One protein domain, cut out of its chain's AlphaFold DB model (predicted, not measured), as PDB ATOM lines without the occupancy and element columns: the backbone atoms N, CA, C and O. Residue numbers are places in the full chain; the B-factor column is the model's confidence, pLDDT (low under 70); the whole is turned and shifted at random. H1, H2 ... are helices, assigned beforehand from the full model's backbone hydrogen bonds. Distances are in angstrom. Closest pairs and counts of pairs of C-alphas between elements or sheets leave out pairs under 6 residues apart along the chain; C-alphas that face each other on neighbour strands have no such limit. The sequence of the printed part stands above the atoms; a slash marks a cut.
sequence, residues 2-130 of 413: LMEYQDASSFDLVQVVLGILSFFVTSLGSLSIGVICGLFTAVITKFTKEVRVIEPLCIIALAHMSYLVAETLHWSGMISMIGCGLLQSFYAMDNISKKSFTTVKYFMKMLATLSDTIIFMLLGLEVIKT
ATOM      1  N   LEU A   2     121.130 153.202 129.762       40.38
ATOM      2  CA  LEU A   2     121.827 152.086 130.447       40.38
ATOM      3  C   LEU A   2     122.835 151.290 129.591       40.38
ATOM      4  O   LEU A   2     123.716 150.655 130.158       40.38
ATOM      5  N   MET A   3     122.761 151.340 128.254       41.28
ATOM      6  CA  MET A   3     123.760 150.679 127.388       41.28
ATOM      7  C   MET A   3     125.093 151.437 127.290       41.28
ATOM      8  O   MET A   3     126.093 150.861 126.887       41.28
ATOM      9  N   GLU A   4     125.133 152.707 127.692       44.56
ATOM     10  CA  GLU A   4     126.331 153.555 127.585       44.56
ATOM     11  C   GLU A   4     127.300 153.372 128.766       44.56
ATOM     12  O   GLU A   4     128.434 153.832 128.734       44.56
ATOM     13  N   TYR A   5     126.872 152.649 129.805       50.19
ATOM     14  CA  TYR A   5     127.668 152.386 131.008       50.19
ATOM     15  C   TYR A   5     128.430 151.058 130.977       50.19
ATOM     16  O   TYR A   5     129.186 150.760 131.900       50.19
ATOM     17  N   GLN A   6     128.226 150.246 129.939       49.50
ATOM     18  CA  GLN A   6     128.783 148.897 129.863       49.50
ATOM     19  C   GLN A   6     130.277 148.883 129.468       49.50
ATOM     20  O   GLN A   6     130.946 147.885 129.717       49.50
ATOM     21  N   ASP A   7     130.800 150.008 128.957       44.62
ATOM     22  CA  ASP A   7     132.178 150.171 128.453       44.62
ATOM     23  C   ASP A   7     133.063 151.116 129.299       44.62
ATOM     24  O   ASP A   7     134.157 151.504 128.883       44.62
ATOM     25  N   ALA A   8     132.637 151.505 130.508       46.47
ATOM     26  CA  ALA A   8     133.434 152.392 131.355       46.47
ATOM     27  C   ALA A   8     134.629 151.649 131.995       46.47
ATOM     28  O   ALA A   8     134.485 150.869 132.932       46.47
ATOM     29  N   SER A   9     135.837 151.930 131.502       54.34
ATOM     30  CA  SER A   9     137.114 151.322 131.915       54.34
ATOM     31  C   SER A   9     137.697 151.855 133.238       54.34
ATOM     32  O   SER A   9     138.792 151.457 133.633       54.34
ATOM     33  N   SER A  10     136.985 152.735 133.951       56.47
ATOM     34  CA  SER A  10     137.410 153.281 135.248       56.47
ATOM     35  C   SER A  10     136.229 153.434 136.207       56.47
ATOM     36  O   SER A  10     135.242 154.084 135.879       56.47
ATOM     37  N   PHE A  11     136.343 152.837 137.399       61.53
ATOM     38  CA  PHE A  11     135.366 152.952 138.484       61.53
ATOM     39  C   PHE A  11     135.564 154.275 139.226       61.53
ATOM     40  O   PHE A  11     136.311 154.342 140.200       61.53
ATOM     41  N   ASP A  12     134.913 155.333 138.754       79.50
ATOM     42  CA  ASP A  12     134.903 156.617 139.456       79.50
ATOM     43  C   ASP A  12     133.747 156.695 140.476       79.50
ATOM     44  O   ASP A  12     132.672 156.122 140.278       79.50
ATOM     45  N   LEU A  13     133.936 157.438 141.571       81.19
ATOM     46  CA  LEU A  13     132.911 157.663 142.606       81.19
ATOM     47  C   LEU A  13     131.626 158.262 142.015       81.19
ATOM     48  O   LEU A  13     130.523 157.934 142.457       81.19
ATOM     49  N   VAL A  14     131.763 159.089 140.975       83.06
ATOM     50  CA  VAL A  14     130.641 159.687 140.239       83.06
ATOM     51  C   VAL A  14     129.767 158.616 139.584       83.06
ATOM     52  O   VAL A  14     128.542 158.708 139.641       83.06
ATOM     53  N   GLN A  15     130.368 157.560 139.032       81.88
ATOM     54  CA  GLN A  15     129.639 156.462 138.394       81.88
ATOM     55  C   GLN A  15     128.856 155.629 139.410       81.88
ATOM     56  O   GLN A  15     127.722 155.233 139.144       81.88
ATOM     57  N   VAL A  16     129.423 155.408 140.601       85.00
ATOM     58  CA  VAL A  16     128.734 154.701 141.693       85.00
ATOM     59  C   VAL A  16     127.510 155.493 142.148       85.00
ATOM     60  O   VAL A  16     126.417 154.935 142.258       85.00
ATOM     61  N   VAL A  17     127.659 156.804 142.360       87.12
ATOM     62  CA  VAL A  17     126.543 157.679 142.746       87.12
ATOM     63  C   VAL A  17     125.481 157.732 141.647       87.12
ATOM     64  O   VAL A  17     124.291 157.612 141.944       87.12
ATOM     65  N   LEU A  18     125.887 157.844 140.378       84.12
ATOM     66  CA  LEU A  18     124.953 157.864 139.255       84.12
ATOM     67  C   LEU A  18     124.228 156.524 139.088       84.12
ATOM     68  O   LEU A  18     123.033 156.518 138.799       84.12
ATOM     69  N   GLY A  19     124.903 155.397 139.324       85.12
ATOM     70  CA  GLY A  19     124.293 154.068 139.331       85.12
ATOM     71  C   GLY A  19     123.239 153.923 140.430       85.12
ATOM     72  O   GLY A  19     122.126 153.469 140.163       85.12
ATOM     73  N   ILE A  20     123.544 154.387 141.649       89.00
ATOM     74  CA  ILE A  20     122.587 154.404 142.767       89.00
ATOM     75  C   ILE A  20     121.379 155.283 142.425       89.00
ATOM     76  O   ILE A  20     120.236 154.857 142.593       89.00
ATOM     77  N   LEU A  21     121.609 156.492 141.907       89.50
ATOM     78  CA  LEU A  21     120.527 157.395 141.519       89.50
ATOM     79  C   LEU A  21     119.669 156.791 140.399       89.50
ATOM     80  O   LEU A  21     118.442 156.806 140.483       89.50
ATOM     81  N   SER A  22     120.307 156.192 139.391       87.19
ATOM     82  CA  SER A  22     119.633 155.522 138.273       87.19
ATOM     83  C   SER A  22     118.775 154.357 138.752       87.19
ATOM     84  O   SER A  22     117.662 154.180 138.257       87.19
ATOM     85  N   PHE A  23     119.237 153.598 139.748       89.44
ATOM     86  CA  PHE A  23     118.446 152.544 140.378       89.44
ATOM     87  C   PHE A  23     117.176 153.102 141.036       89.44
ATOM     88  O   PHE A  23     116.083 152.600 140.765       89.44
ATOM     89  N   PHE A  24     117.283 154.165 141.841       92.06
ATOM     90  CA  PHE A  24     116.111 154.776 142.479       92.06
ATOM     91  C   PHE A  24     115.134 155.363 141.459       92.06
ATOM     92  O   PHE A  24     113.932 155.126 141.569       92.06
ATOM     93  N   VAL A  25     115.631 156.072 140.443       91.25
ATOM     94  CA  VAL A  25     114.795 156.648 139.380       91.25
ATOM     95  C   VAL A  25     114.092 155.549 138.586       91.25
ATOM     96  O   VAL A  25     112.885 155.619 138.384       91.25
ATOM     97  N   THR A  26     114.808 154.492 138.199       91.50
ATOM     98  CA  THR A  26     114.239 153.383 137.419       91.50
ATOM     99  C   THR A  26     113.238 152.566 138.240       91.50
ATOM    100  O   THR A  26     112.183 152.174 137.735       91.50
ATOM    101  N   SER A  27     113.523 152.322 139.524       92.81
ATOM    102  CA  SER A  27     112.638 151.566 140.419       92.81
ATOM    103  C   SER A  27     111.383 152.351 140.813       92.81
ATOM    104  O   SER A  27     110.298 151.778 140.830       92.81
ATOM    105  N   LEU A  28     111.498 153.643 141.137       93.69
ATOM    106  CA  LEU A  28     110.341 154.482 141.480       93.69
ATOM    107  C   LEU A  28     109.539 154.867 140.233       93.69
ATOM    108  O   LEU A  28     108.310 154.885 140.277       93.69
ATOM    109  N   GLY A  29     110.222 155.107 139.111       93.12
ATOM    110  CA  GLY A  29     109.605 155.348 137.812       93.12
ATOM    111  C   GLY A  29     108.739 154.166 137.381       93.12
ATOM    112  O   GLY A  29     107.540 154.334 137.169       93.12
ATOM    113  N   SER A  30     109.298 152.950 137.360       94.94
ATOM    114  CA  SER A  30     108.530 151.734 137.035       94.94
ATOM    115  C   SER A  30     107.364 151.499 137.997       94.94
ATOM    116  O   SER A  30     106.255 151.220 137.546       94.94
ATOM    117  N   LEU A  31     107.567 151.681 139.307       94.88
ATOM    118  CA  LEU A  31     106.487 151.553 140.289       94.88
ATOM    119  C   LEU A  31     105.350 152.553 140.034       94.88
ATOM    120  O   LEU A  31     104.181 152.182 140.131       94.88
ATOM    121  N   SER A  32     105.670 153.804 139.687       93.56
ATOM    122  CA  SER A  32     104.654 154.831 139.431       93.56
ATOM    123  C   SER A  32     103.808 154.528 138.189       93.56
ATOM    124  O   SER A  32     102.588 154.674 138.250       93.56
ATOM    125  N   ILE A  33     104.407 154.001 137.115       94.75
ATOM    126  CA  ILE A  33     103.666 153.491 135.944       94.75
ATOM    127  C   ILE A  33     102.724 152.363 136.358       94.75
ATOM    128  O   ILE A  33     101.545 152.389 136.007       94.75
ATOM    129  N   GLY A  34     103.220 151.403 137.143       94.56
ATOM    130  CA  GLY A  34     102.414 150.303 137.662       94.56
ATOM    131  C   GLY A  34     101.185 150.798 138.424       94.56
ATOM    132  O   GLY A  34     100.064 150.360 138.162       94.56
ATOM    133  N   VAL A  35     101.374 151.775 139.313       91.50
ATOM    134  CA  VAL A  35     100.286 152.426 140.055       91.50
ATOM    135  C   VAL A  35      99.304 153.120 139.105       91.50
ATOM    136  O   VAL A  35      98.102 152.920 139.230       91.50
ATOM    137  N   ILE A  36      99.769 153.881 138.113       92.44
ATOM    138  CA  ILE A  36      98.880 154.554 137.148       92.44
ATOM    139  C   ILE A  36      98.046 153.533 136.358       92.44
ATOM    140  O   ILE A  36      96.827 153.680 136.254       92.44
ATOM    141  N   CYS A  37      98.664 152.461 135.857       92.62
ATOM    142  CA  CYS A  37      97.959 151.391 135.146       92.62
ATOM    143  C   CYS A  37      96.969 150.636 136.047       92.62
ATOM    144  O   CYS A  37      95.871 150.281 135.606       92.62
ATOM    145  N   GLY A  38      97.308 150.411 137.318       90.56
ATOM    146  CA  GLY A  38      96.393 149.791 138.273       90.56
ATOM    147  C   GLY A  38      95.198 150.696 138.613       90.56
ATOM    148  O   GLY A  38      94.076 150.200 138.721       90.56
ATOM    149  N   LEU A  39      95.395 152.021 138.693       88.44
ATOM    150  CA  LEU A  39      94.310 152.997 138.872       88.44
ATOM    151  C   LEU A  39      93.396 152.985 137.649       88.44
ATOM    152  O   LEU A  39      92.176 152.908 137.781       88.44
ATOM    153  N   PHE A  40      93.992 152.993 136.458       90.19
ATOM    154  CA  PHE A  40      93.267 152.898 135.198       90.19
ATOM    155  C   PHE A  40      92.440 151.609 135.118       90.19
ATOM    156  O   PHE A  40      91.277 151.642 134.717       90.19
ATOM    157  N   THR A  41      92.992 150.493 135.604       88.94
ATOM    158  CA  THR A  41      92.255 149.228 135.727       88.94
ATOM    159  C   THR A  41      91.042 149.373 136.634       88.94
ATOM    160  O   THR A  41      89.937 149.033 136.224       88.94
ATOM    161  N   ALA A  42      91.209 149.930 137.836       85.56
ATOM    162  CA  ALA A  42      90.098 150.120 138.766       85.56
ATOM    163  C   ALA A  42      88.979 151.002 138.175       85.56
ATOM    164  O   ALA A  42      87.798 150.710 138.378       85.56
ATOM    165  N   VAL A  43      89.340 152.034 137.403       85.25
ATOM    166  CA  VAL A  43      88.389 152.902 136.690       85.25
ATOM    167  C   VAL A  43      87.649 152.141 135.588       85.25
ATOM    168  O   VAL A  43      86.423 152.203 135.541       85.25
ATOM    169  N   ILE A  44      88.352 151.391 134.734       86.19
ATOM    170  CA  ILE A  44      87.722 150.586 133.673       86.19
ATOM    171  C   ILE A  44      86.732 149.595 134.278       86.19
ATOM    172  O   ILE A  44      85.560 149.568 133.908       86.19
ATOM    173  N   THR A  45      87.179 148.843 135.278       82.88
ATOM    174  CA  THR A  45      86.367 147.840 135.962       82.88
ATOM    175  C   THR A  45      85.103 148.432 136.595       82.88
ATOM    176  O   THR A  45      84.068 147.774 136.647       82.88
ATOM    177  N   LYS A  46      85.140 149.698 137.024       78.44
ATOM    178  CA  LYS A  46      83.965 150.411 137.541       78.44
ATOM    179  C   LYS A  46      82.891 150.666 136.473       78.44
ATOM    180  O   LYS A  46      81.706 150.676 136.821       78.44
ATOM    181  N   PHE A  47      83.280 150.859 135.213       77.19
ATOM    182  CA  PHE A  47      82.361 151.105 134.097       77.19
ATOM    183  C   PHE A  47      81.910 149.819 133.388       77.19
ATOM    184  O   PHE A  47      80.803 149.772 132.858       77.19
ATOM    185  N   THR A  48      82.697 148.742 133.432       73.69
ATOM    186  CA  THR A  48      82.402 147.460 132.760       73.69
ATOM    187  C   THR A  48      81.428 146.567 133.552       73.69
ATOM    188  O   THR A  48      81.675 145.384 133.752       73.69
ATOM    189  N   LYS A  49      80.292 147.108 134.014       67.12
ATOM    190  CA  LYS A  49      79.291 146.326 134.779       67.12
ATOM    191  C   LYS A  49      78.363 145.480 133.908       67.12
ATOM    192  O   LYS A  49      77.813 144.486 134.382       67.12
ATOM    193  N   GLU A  50      78.162 145.881 132.656       68.12
ATOM    194  CA  GLU A  50      77.180 145.247 131.768       68.12
ATOM    195  C   GLU A  50      77.677 143.909 131.198       68.12
ATOM    196  O   GLU A  50      76.881 142.993 130.999       68.12
ATOM    197  N   VAL A  51      78.997 143.740 131.029       76.38
ATOM    198  CA  VAL A  51      79.604 142.529 130.447       76.38
ATOM    199  C   VAL A  51      80.616 141.901 131.408       76.38
ATOM    200  O   VAL A  51      81.822 142.123 131.330       76.38
ATOM    201  N   ARG A  52      80.117 141.042 132.304       75.12
ATOM    202  CA  ARG A  52      80.921 140.406 133.368       75.12
ATOM    203  C   ARG A  52      82.063 139.510 132.869       75.12
ATOM    204  O   ARG A  52      83.036 139.308 133.583       75.12
ATOM    205  N   VAL A  53      81.971 138.990 131.643       81.38
ATOM    206  CA  VAL A  53      83.000 138.115 131.041       81.38
ATOM    207  C   VAL A  53      84.298 138.877 130.738       81.38
ATOM    208  O   VAL A  53      85.370 138.279 130.703       81.38
ATOM    209  N   ILE A  54      84.219 140.199 130.558       85.69
ATOM    210  CA  ILE A  54      85.369 141.047 130.222       85.69
ATOM    211  C   ILE A  54      86.175 141.428 131.477       85.69
ATOM    212  O   ILE A  54      87.371 141.697 131.370       85.69
ATOM    213  N   GLU A  55      85.570 141.394 132.673       85.50
ATOM    214  CA  GLU A  55      86.221 141.824 133.923       85.50
ATOM    215  C   GLU A  55      87.557 141.094 134.178       85.50
ATOM    216  O   GLU A  55      88.560 141.778 134.404       85.50
ATOM    217  N   PRO A  56      87.645 139.744 134.086       88.50
ATOM    218  CA  PRO A  56      88.913 139.038 134.245       88.50
ATOM    219  C   PRO A  56      89.931 139.423 133.175       88.50
ATOM    220  O   PRO A  56      91.086 139.680 133.498       88.50
ATOM    221  N   LEU A  57      89.507 139.498 131.910       89.44
ATOM    222  CA  LEU A  57      90.387 139.794 130.780       89.44
ATOM    223  C   LEU A  57      91.060 141.162 130.949       89.44
ATOM    224  O   LEU A  57      92.271 141.272 130.772       89.44
ATOM    225  N   CYS A  58      90.296 142.181 131.354       89.06
ATOM    226  CA  CYS A  58      90.812 143.531 131.577       89.06
ATOM    227  C   CYS A  58      91.902 143.581 132.653       89.06
ATOM    228  O   CYS A  58      92.908 144.256 132.445       89.06
ATOM    229  N   ILE A  59      91.750 142.859 133.769       90.94
ATOM    230  CA  ILE A  59      92.771 142.836 134.830       90.94
ATOM    231  C   ILE A  59      94.097 142.307 134.287       90.94
ATOM    232  O   ILE A  59      95.145 142.927 134.475       90.94
ATOM    233  N   ILE A  60      94.044 141.159 133.608       92.25
ATOM    234  CA  ILE A  60      95.237 140.470 133.110       92.25
ATOM    235  C   ILE A  60      95.894 141.290 132.008       92.25
ATOM    236  O   ILE A  60      97.109 141.492 132.036       92.25
ATOM    237  N   ALA A  61      95.096 141.795 131.067       92.94
ATOM    238  CA  ALA A  61      95.577 142.602 129.959       92.94
ATOM    239  C   ALA A  61      96.255 143.887 130.452       92.94
ATOM    240  O   ALA A  61      97.356 144.197 130.008       92.94
ATOM    241  N   LEU A  62      95.662 144.601 131.415       92.44
ATOM    242  CA  LEU A  62      96.239 145.840 131.946       92.44
ATOM    243  C   LEU A  62      97.474 145.601 132.824       92.44
ATOM    244  O   LEU A  62      98.395 146.419 132.812       92.44
ATOM    245  N   ALA A  63      97.547 144.467 133.529       93.50
ATOM    246  CA  ALA A  63      98.766 144.072 134.234       93.50
ATOM    247  C   ALA A  63      99.936 143.879 133.250       93.50
ATOM    248  O   ALA A  63     101.009 144.457 133.448       93.50
ATOM    249  N   HIS A  64      99.704 143.158 132.145       94.19
ATOM    250  CA  HIS A  64     100.693 142.966 131.076       94.19
ATOM    251  C   HIS A  64     100.996 144.262 130.315       94.19
ATOM    252  O   HIS A  64     102.144 144.518 129.965       94.19
ATOM    253  N   MET A  65     100.001 145.125 130.107       95.06
ATOM    254  CA  MET A  65     100.210 146.432 129.488       95.06
ATOM    255  C   MET A  65     101.166 147.294 130.321       95.06
ATOM    256  O   MET A  65     102.060 147.915 129.755       95.06
ATOM    257  N   SER A  66     101.051 147.280 131.657       95.81
ATOM    258  CA  SER A  66     101.978 148.028 132.527       95.81
ATOM    259  C   SER A  66     103.429 147.548 132.413       95.81
ATOM    260  O   SER A  66     104.354 148.351 132.542       95.81
ATOM    261  N   TYR A  67     103.626 146.254 132.135       95.81
ATOM    262  CA  TYR A  67     104.942 145.678 131.874       95.81
ATOM    263  C   TYR A  67     105.509 146.200 130.555       95.81
ATOM    264  O   TYR A  67     106.620 146.721 130.533       95.81
ATOM    265  N   LEU A  68     104.723 146.132 129.475       95.62
ATOM    266  CA  LEU A  68     105.154 146.593 128.153       95.62
ATOM    267  C   LEU A  68     105.478 148.093 128.150       95.62
ATOM    268  O   LEU A  68     106.512 148.488 127.624       95.62
ATOM    269  N   VAL A  69     104.646 148.925 128.784       94.88
ATOM    270  CA  VAL A  69     104.883 150.377 128.879       94.88
ATOM    271  C   VAL A  69     106.188 150.678 129.623       94.88
ATOM    272  O   VAL A  69     106.982 151.501 129.169       94.88
ATOM    273  N   ALA A  70     106.454 149.994 130.736       94.75
ATOM    274  CA  ALA A  70     107.696 150.188 131.480       94.75
ATOM    275  C   ALA A  70     108.935 149.737 130.683       94.75
ATOM    276  O   ALA A  70     109.934 150.455 130.681       94.75
ATOM    277  N   GLU A  71     108.850 148.626 129.945       92.19
ATOM    278  CA  GLU A  71     109.934 148.166 129.065       92.19
ATOM    279  C   GLU A  71     110.212 149.150 127.918       92.19
ATOM    280  O   GLU A  71     111.372 149.435 127.621       92.19
ATOM    281  N   THR A  72     109.177 149.756 127.316       93.06
ATOM    282  CA  THR A  72     109.375 150.777 126.264       93.06
ATOM    283  C   THR A  72     110.089 152.034 126.762       93.06
ATOM    284  O   THR A  72     110.746 152.720 125.985       93.06
ATOM    285  N   LEU A  73     109.995 152.321 128.063       89.25
ATOM    286  CA  LEU A  73     110.692 153.428 128.719       89.25
ATOM    287  C   LEU A  73     112.072 153.018 129.263       89.25
ATOM    288  O   LEU A  73     112.720 153.807 129.949       89.25
ATOM    289  N   HIS A  74     112.530 151.799 128.951       88.19
ATOM    290  CA  HIS A  74     113.759 151.200 129.474       88.19
ATOM    291  C   HIS A  74     113.814 151.155 131.008       88.19
ATOM    292  O   HIS A  74     114.887 151.261 131.608       88.19
ATOM    293  N   TRP A  75     112.657 151.008 131.655       92.06
ATOM    294  CA  TRP A  75     112.549 150.776 133.091       92.06
ATOM    295  C   TRP A  75     112.179 149.321 133.382       92.06
ATOM    296  O   TRP A  75     111.841 148.558 132.486       92.06
ATOM    297  N   SER A  76     112.242 148.910 134.651       93.19
ATOM    298  CA  SER A  76     111.951 147.521 135.020       93.19
ATOM    299  C   SER A  76     110.468 147.179 134.826       93.19
ATOM    300  O   SER A  76     109.623 147.569 135.640       93.19
ATOM    301  N   GLY A  77     110.152 146.388 133.794       93.69
ATOM    302  CA  GLY A  77     108.795 145.898 133.546       93.69
ATOM    303  C   GLY A  77     108.225 145.090 134.712       93.69
ATOM    304  O   GLY A  77     107.058 145.245 135.079       93.69
ATOM    305  N   MET A  78     109.063 144.272 135.357       93.38
ATOM    306  CA  MET A  78     108.661 143.422 136.486       93.38
ATOM    307  C   MET A  78     108.184 144.240 137.694       93.38
ATOM    308  O   MET A  78     107.166 143.907 138.298       93.38
ATOM    309  N   ILE A  79     108.883 145.331 138.034       94.44
ATOM    310  CA  ILE A  79     108.506 146.203 139.161       94.44
ATOM    311  C   ILE A  79     107.188 146.931 138.861       94.44
ATOM    312  O   ILE A  79     106.320 147.005 139.733       94.44
ATOM    313  N   SER A  80     107.004 147.404 137.623       96.44
ATOM    314  CA  SER A  80     105.745 148.016 137.172       96.44
ATOM    315  C   SER A  80     104.567 147.046 137.297       96.44
ATOM    316  O   SER A  80     103.548 147.378 137.906       96.44
ATOM    317  N   MET A  81     104.736 145.801 136.838       95.56
ATOM    318  CA  MET A  81     103.703 144.768 136.944       95.56
ATOM    319  C   MET A  81     103.333 144.459 138.404       95.56
ATOM    320  O   MET A  81     102.148 144.324 138.715       95.56
ATOM    321  N   ILE A  82     104.312 144.405 139.319       94.31
ATOM    322  CA  ILE A  82     104.063 144.221 140.761       94.31
ATOM    323  C   ILE A  82     103.271 145.405 141.332       94.31
ATOM    324  O   ILE A  82     102.306 145.194 142.067       94.31
ATOM    325  N   GLY A  83     103.641 146.640 140.980       92.62
ATOM    326  CA  GLY A  83     102.913 147.844 141.389       92.62
ATOM    327  C   GLY A  83     101.459 147.844 140.914       92.62
ATOM    328  O   GLY A  83     100.547 148.117 141.696       92.62
ATOM    329  N   CYS A  84     101.242 147.466 139.652       94.38
ATOM    330  CA  CYS A  84      99.915 147.328 139.060       94.38
ATOM    331  C   CYS A  84      99.088 146.253 139.777       94.38
ATOM    332  O   CYS A  84      97.980 146.536 140.229       94.38
ATOM    333  N   GLY A  85      99.644 145.052 139.965       92.38
ATOM    334  CA  GLY A  85      98.969 143.946 140.647       92.38
ATOM    335  C   GLY A  85      98.628 144.254 142.109       92.38
ATOM    336  O   GLY A  85      97.526 143.943 142.565       92.38
ATOM    337  N   LEU A  86      99.529 144.928 142.834       88.81
ATOM    338  CA  LEU A  86      99.281 145.371 144.207       88.81
ATOM    339  C   LEU A  86      98.079 146.317 144.258       88.81
ATOM    340  O   LEU A  86      97.165 146.121 145.057       88.81
ATOM    341  N   LEU A  87      98.037 147.308 143.371       87.19
ATOM    342  CA  LEU A  87      96.943 148.265 143.341       87.19
ATOM    343  C   LEU A  87      95.620 147.634 142.872       87.19
ATOM    344  O   LEU A  87      94.568 147.888 143.458       87.19
ATOM    345  N   GLN A  88      95.670 146.760 141.865       88.31
ATOM    346  CA  GLN A  88      94.513 145.986 141.416       88.31
ATOM    347  C   GLN A  88      93.937 145.132 142.554       88.31
ATOM    348  O   GLN A  88      92.716 145.061 142.688       88.31
ATOM    349  N   SER A  89      94.785 144.544 143.406       85.75
ATOM    350  CA  SER A  89      94.338 143.736 144.548       85.75
ATOM    351  C   SER A  89      93.536 144.530 145.586       85.75
ATOM    352  O   SER A  89      92.616 143.974 146.177       85.75
ATOM    353  N   PHE A  90      93.835 145.823 145.759       79.06
ATOM    354  CA  PHE A  90      93.140 146.694 146.711       79.06
ATOM    355  C   PHE A  90      91.883 147.362 146.147       79.06
ATOM    356  O   PHE A  90      90.944 147.599 146.900       79.06
ATOM    357  N   TYR A  91      91.870 147.713 144.856       78.69
ATOM    358  CA  TYR A  91      90.795 148.535 144.281       78.69
ATOM    359  C   TYR A  91      90.016 147.838 143.167       78.69
ATOM    360  O   TYR A  91      88.793 147.928 143.126       78.69
ATOM    361  N   ALA A  92      90.697 147.144 142.252       80.56
ATOM    362  CA  ALA A  92      90.029 146.515 141.114       80.56
ATOM    363  C   ALA A  92      89.274 145.245 141.532       80.56
ATOM    364  O   ALA A  92      88.172 145.021 141.049       80.56
ATOM    365  N   MET A  93      89.819 144.449 142.459       77.50
ATOM    366  CA  MET A  93      89.172 143.216 142.931       77.50
ATOM    367  C   MET A  93      87.842 143.469 143.648       77.50
ATOM    368  O   MET A  93      86.912 142.681 143.486       77.50
ATOM    369  N   ASP A  94      87.728 144.585 144.370       76.50
ATOM    370  CA  ASP A  94      86.493 144.992 145.054       76.50
ATOM    371  C   ASP A  94      85.400 145.463 144.079       76.50
ATOM    372  O   ASP A  94      84.210 145.381 144.383       76.50
ATOM    373  N   ASN A  95      85.785 145.944 142.894       77.00
ATOM    374  CA  ASN A  95      84.848 146.435 141.880       77.00
ATOM    375  C   ASN A  95      84.199 145.313 141.056       77.00
ATOM    376  O   ASN A  95      83.266 145.574 140.298       77.00
ATOM    377  N   ILE A  96      84.698 144.084 141.180       81.25
ATOM    378  CA  ILE A  96      84.385 142.955 140.303       81.25
ATOM    379  C   ILE A  96      83.361 142.032 140.952       81.25
ATOM    380  O   ILE A  96      83.289 141.879 142.170       81.25
ATOM    381  N   SER A  97      82.557 141.364 140.125       82.94
ATOM    382  CA  SER A  97      81.638 140.325 140.592       82.94
ATOM    383  C   SER A  97      82.369 139.196 141.337       82.94
ATOM    384  O   SER A  97      83.417 138.723 140.901       82.94
ATOM    385  N   LYS A  98      81.758 138.638 142.395       81.75
ATOM    386  CA  LYS A  98      82.299 137.474 143.135       81.75
ATOM    387  C   LYS A  98      82.661 136.291 142.223       81.75
ATOM    388  O   LYS A  98      83.640 135.588 142.484       81.75
ATOM    389  N   LYS A  99      81.892 136.079 141.144       82.88
ATOM    390  CA  LYS A  99      82.163 135.032 140.143       82.88
ATOM    391  C   LYS A  99      83.483 135.303 139.413       82.88
ATOM    392  O   LYS A  99      84.361 134.450 139.409       82.88
ATOM    393  N   SER A 100      83.650 136.510 138.883       86.25
ATOM    394  CA  SER A 100      84.849 136.938 138.160       86.25
ATOM    395  C   SER A 100      86.085 137.010 139.065       86.25
ATOM    396  O   SER A 100      87.151 136.558 138.659       86.25
ATOM    397  N   PHE A 101      85.946 137.478 140.312       87.19
ATOM    398  CA  PHE A 101      87.028 137.461 141.305       87.19
ATOM    399  C   PHE A 101      87.556 136.042 141.535       87.19
ATOM    400  O   PHE A 101      88.762 135.798 141.516       87.19
ATOM    401  N   THR A 102      86.639 135.086 141.700       88.31
ATOM    402  CA  THR A 102      86.980 133.673 141.885       88.31
ATOM    403  C   THR A 102      87.707 133.121 140.657       88.31
ATOM    404  O   THR A 102      88.753 132.487 140.803       88.31
ATOM    405  N   THR A 103      87.220 133.431 139.451       90.12
ATOM    406  CA  THR A 103      87.873 133.051 138.190       90.12
ATOM    407  C   THR A 103      89.290 133.610 138.090       90.12
ATOM    408  O   THR A 103      90.219 132.844 137.855       90.12
ATOM    409  N   VAL A 104      89.490 134.913 138.323       91.00
ATOM    410  CA  VAL A 104      90.819 135.544 138.265       91.00
ATOM    411  C   VAL A 104      91.759 134.929 139.294       91.00
ATOM    412  O   VAL A 104      92.896 134.605 138.964       91.00
ATOM    413  N   LYS A 105      91.286 134.722 140.528       90.12
ATOM    414  CA  LYS A 105      92.089 134.141 141.608       90.12
ATOM    415  C   LYS A 105      92.589 132.743 141.252       90.12
ATOM    416  O   LYS A 105      93.783 132.476 141.385       90.12
ATOM    417  N   TYR A 106      91.703 131.857 140.797       92.94
ATOM    418  CA  TYR A 106      92.098 130.496 140.432       92.94
ATOM    419  C   TYR A 106      92.922 130.455 139.151       92.94
ATOM    420  O   TYR A 106      93.893 129.707 139.094       92.94
ATOM    421  N   PHE A 107      92.604 131.291 138.165       92.94
ATOM    422  CA  PHE A 107      93.380 131.387 136.934       92.94
ATOM    423  C   PHE A 107      94.810 131.871 137.204       92.94
ATOM    424  O   PHE A 107      95.765 131.230 136.778       92.94
ATOM    425  N   MET A 108      94.977 132.931 137.998       92.75
ATOM    426  CA  MET A 108      96.295 133.419 138.415       92.75
ATOM    427  C   MET A 108      97.047 132.395 139.257       92.75
ATOM    428  O   MET A 108      98.247 132.211 139.075       92.75
ATOM    429  N   LYS A 109      96.355 131.688 140.158       93.69
ATOM    430  CA  LYS A 109      96.988 130.635 140.956       93.69
ATOM    431  C   LYS A 109      97.443 129.461 140.089       93.69
ATOM    432  O   LYS A 109      98.526 128.928 140.328       93.69
ATOM    433  N   MET A 110      96.643 129.074 139.099       95.94
ATOM    434  CA  MET A 110      96.986 128.041 138.127       95.94
ATOM    435  C   MET A 110      98.195 128.470 137.289       95.94
ATOM    436  O   MET A 110      99.173 127.731 137.257       95.94
ATOM    437  N   LEU A 111      98.178 129.675 136.707       94.56
ATOM    438  CA  LEU A 111      99.302 130.213 135.934       94.56
ATOM    439  C   LEU A 111     100.583 130.309 136.761       94.56
ATOM    440  O   LEU A 111     101.618 129.851 136.302       94.56
ATOM    441  N   ALA A 112     100.518 130.830 137.988       93.19
ATOM    442  CA  ALA A 112     101.684 130.902 138.867       93.19
ATOM    443  C   ALA A 112     102.254 129.505 139.160       93.19
ATOM    444  O   ALA A 112     103.456 129.294 139.056       93.19
ATOM    445  N   THR A 113     101.385 128.533 139.453       93.19
ATOM    446  CA  THR A 113     101.810 127.149 139.718       93.19
ATOM    447  C   THR A 113     102.420 126.505 138.471       93.19
ATOM    448  O   THR A 113     103.413 125.793 138.576       93.19
ATOM    449  N   LEU A 114     101.867 126.778 137.287       96.06
ATOM    450  CA  LEU A 114     102.410 126.317 136.010       96.06
ATOM    451  C   LEU A 114     103.766 126.970 135.696       96.06
ATOM    452  O   LEU A 114     104.692 126.298 135.254       96.06
ATOM    453  N   SER A 115     103.913 128.272 135.930       93.06
ATOM    454  CA  SER A 115     105.187 128.968 135.746       93.06
ATOM    455  C   SER A 115     106.253 128.448 136.710       93.06
ATOM    456  O   SER A 115     107.384 128.227 136.283       93.06
ATOM    457  N   ASP A 116     105.900 128.181 137.969       89.56
ATOM    458  CA  ASP A 116     106.821 127.594 138.943       89.56
ATOM    459  C   ASP A 116     107.323 126.219 138.470       89.56
ATOM    460  O   ASP A 116     108.532 125.978 138.463       89.56
ATOM    461  N   THR A 117     106.433 125.329 138.005       92.25
ATOM    462  CA  THR A 117     106.844 124.002 137.509       92.25
ATOM    463  C   THR A 117     107.719 124.097 136.263       92.25
ATOM    464  O   THR A 117     108.722 123.387 136.180       92.25
ATOM    465  N   ILE A 118     107.403 125.000 135.327       92.81
ATOM    466  CA  ILE A 118     108.215 125.228 134.123       92.81
ATOM    467  C   ILE A 118     109.609 125.732 134.496       92.81
ATOM    468  O   ILE A 118     110.597 125.187 134.009       92.81
ATOM    469  N   ILE A 119     109.724 126.737 135.369       89.88
ATOM    470  CA  ILE A 119     111.031 127.291 135.743       89.88
ATOM    471  C   ILE A 119     111.866 126.236 136.489       89.88
ATOM    472  O   ILE A 119     113.061 126.112 136.220       89.88
ATOM    473  N   PHE A 120     111.269 125.435 137.378       87.75
ATOM    474  CA  PHE A 120     111.991 124.339 138.036       87.75
ATOM    475  C   PHE A 120     112.418 123.236 137.060       87.75
ATOM    476  O   PHE A 120     113.529 122.718 137.176       87.75
ATOM    477  N   MET A 121     111.584 122.904 136.073       90.50
ATOM    478  CA  MET A 121     111.947 121.966 135.011       90.50
ATOM    479  C   MET A 121     113.117 122.499 134.170       90.50
ATOM    480  O   MET A 121     114.086 121.777 133.947       90.50
ATOM    481  N   LEU A 122     113.069 123.771 133.755       88.38
ATOM    482  CA  LEU A 122     114.147 124.422 133.004       88.38
ATOM    483  C   LEU A 122     115.451 124.475 133.805       88.38
ATOM    484  O   LEU A 122     116.514 124.204 133.252       88.38
ATOM    485  N   LEU A 123     115.372 124.760 135.109       87.81
ATOM    486  CA  LEU A 123     116.522 124.695 136.009       87.81
ATOM    487  C   LEU A 123     117.148 123.292 136.002       87.81
ATOM    488  O   LEU A 123     118.361 123.175 135.872       87.81
ATOM    489  N   GLY A 124     116.336 122.236 136.104       87.00
ATOM    490  CA  GLY A 124     116.818 120.853 136.050       87.00
ATOM    491  C   GLY A 124     117.481 120.488 134.715       87.00
ATOM    492  O   GLY A 124     118.515 119.824 134.703       87.00
ATOM    493  N   LEU A 125     116.931 120.958 133.591       87.62
ATOM    494  CA  LEU A 125     117.502 120.726 132.258       87.62
ATOM    495  C   LEU A 125     118.841 121.449 132.057       87.62
ATOM    496  O   LEU A 125     119.791 120.868 131.531       87.62
ATOM    497  N   GLU A 126     118.935 122.706 132.491       82.19
ATOM    498  CA  GLU A 126     120.151 123.512 132.346       82.19
ATOM    499  C   GLU A 126     121.334 122.951 133.151       82.19
ATOM    500  O   GLU A 126     122.484 123.088 132.735       82.19
ATOM    501  N   VAL A 127     121.063 122.245 134.251       79.12
ATOM    502  CA  VAL A 127     122.079 121.535 135.047       79.12
ATOM    503  C   VAL A 127     122.702 120.391 134.258       79.12
ATOM    504  O   VAL A 127     123.916 120.261 134.203       79.12
ATOM    505  N   ILE A 128     121.887 119.581 133.584       83.31
ATOM    506  CA  ILE A 128     122.395 118.439 132.809       83.31
ATOM    507  C   ILE A 128     123.242 118.922 131.619       83.31
ATOM    508  O   ILE A 128     124.217 118.281 131.230       83.31
ATOM    509  N   LYS A 129     122.874 120.067 131.039       80.19
ATOM    510  CA  LYS A 129     123.529 120.648 129.862       80.19
ATOM    511  C   LYS A 129     124.841 121.371 130.184       80.19
ATOM    512  O   LYS A 129     125.720 121.452 129.323       80.19
ATOM    513  N   THR A 130     124.975 121.941 131.380       75.12
ATOM    514  CA  THR A 130     126.104 122.811 131.728       75.12
ATOM    515  C   THR A 130     127.311 122.003 132.202       75.12
ATOM    516  O   THR A 130     127.201 121.124 133.050       75.12
TER     517      THR A 130
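This is residues 2 to 130 of the 413 residues of the protein "Sodium/hydrogen exchanger" of Dimorphilus gyrociliatus (UniProt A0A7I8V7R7). The later part of long helix H2 forms an up-and-down bundle with H3 and H4, each running against the one before; H5 leaves one end as an arm, opening a V, and its residues 109 to 129 stick out. The printed part has 129 residues with five named helices, H1 to H5, and no named strand: all helix, loose, radius of gyration of the C-alphas 19.0 A, spans 60 by 41 by 20 A.

Find C-alpha 13 at (132.911, 157.663, 142.606); H2, residues 13 to 47, runs 51.7 A. H1 is residues 2 to 5, H3 54 to 72, H4 77 to 95; H5, 98 to 129, runs 46.5 A to (123.529, 120.648, 129.862).

H4 touches H2, closest C-alphas Ser 80 and Gly 34, 4.1 A. H3, the hub, touches H5 at a steep tilt of 45 degrees, by residues 55 to 56 and 100 to 104 alone, closest C-alphas Pro 56 and Val 104, 5.7 A. H1 is apart from the others. O i to N i+4 pairs are within hydrogen-bond range throughout H2 and H3, 12 of 15 in H4, 27 of 28 in H5.

The printed part has no cut and no long link; pLDDT is under 70 at residues 2 to 11 and 49 to 50.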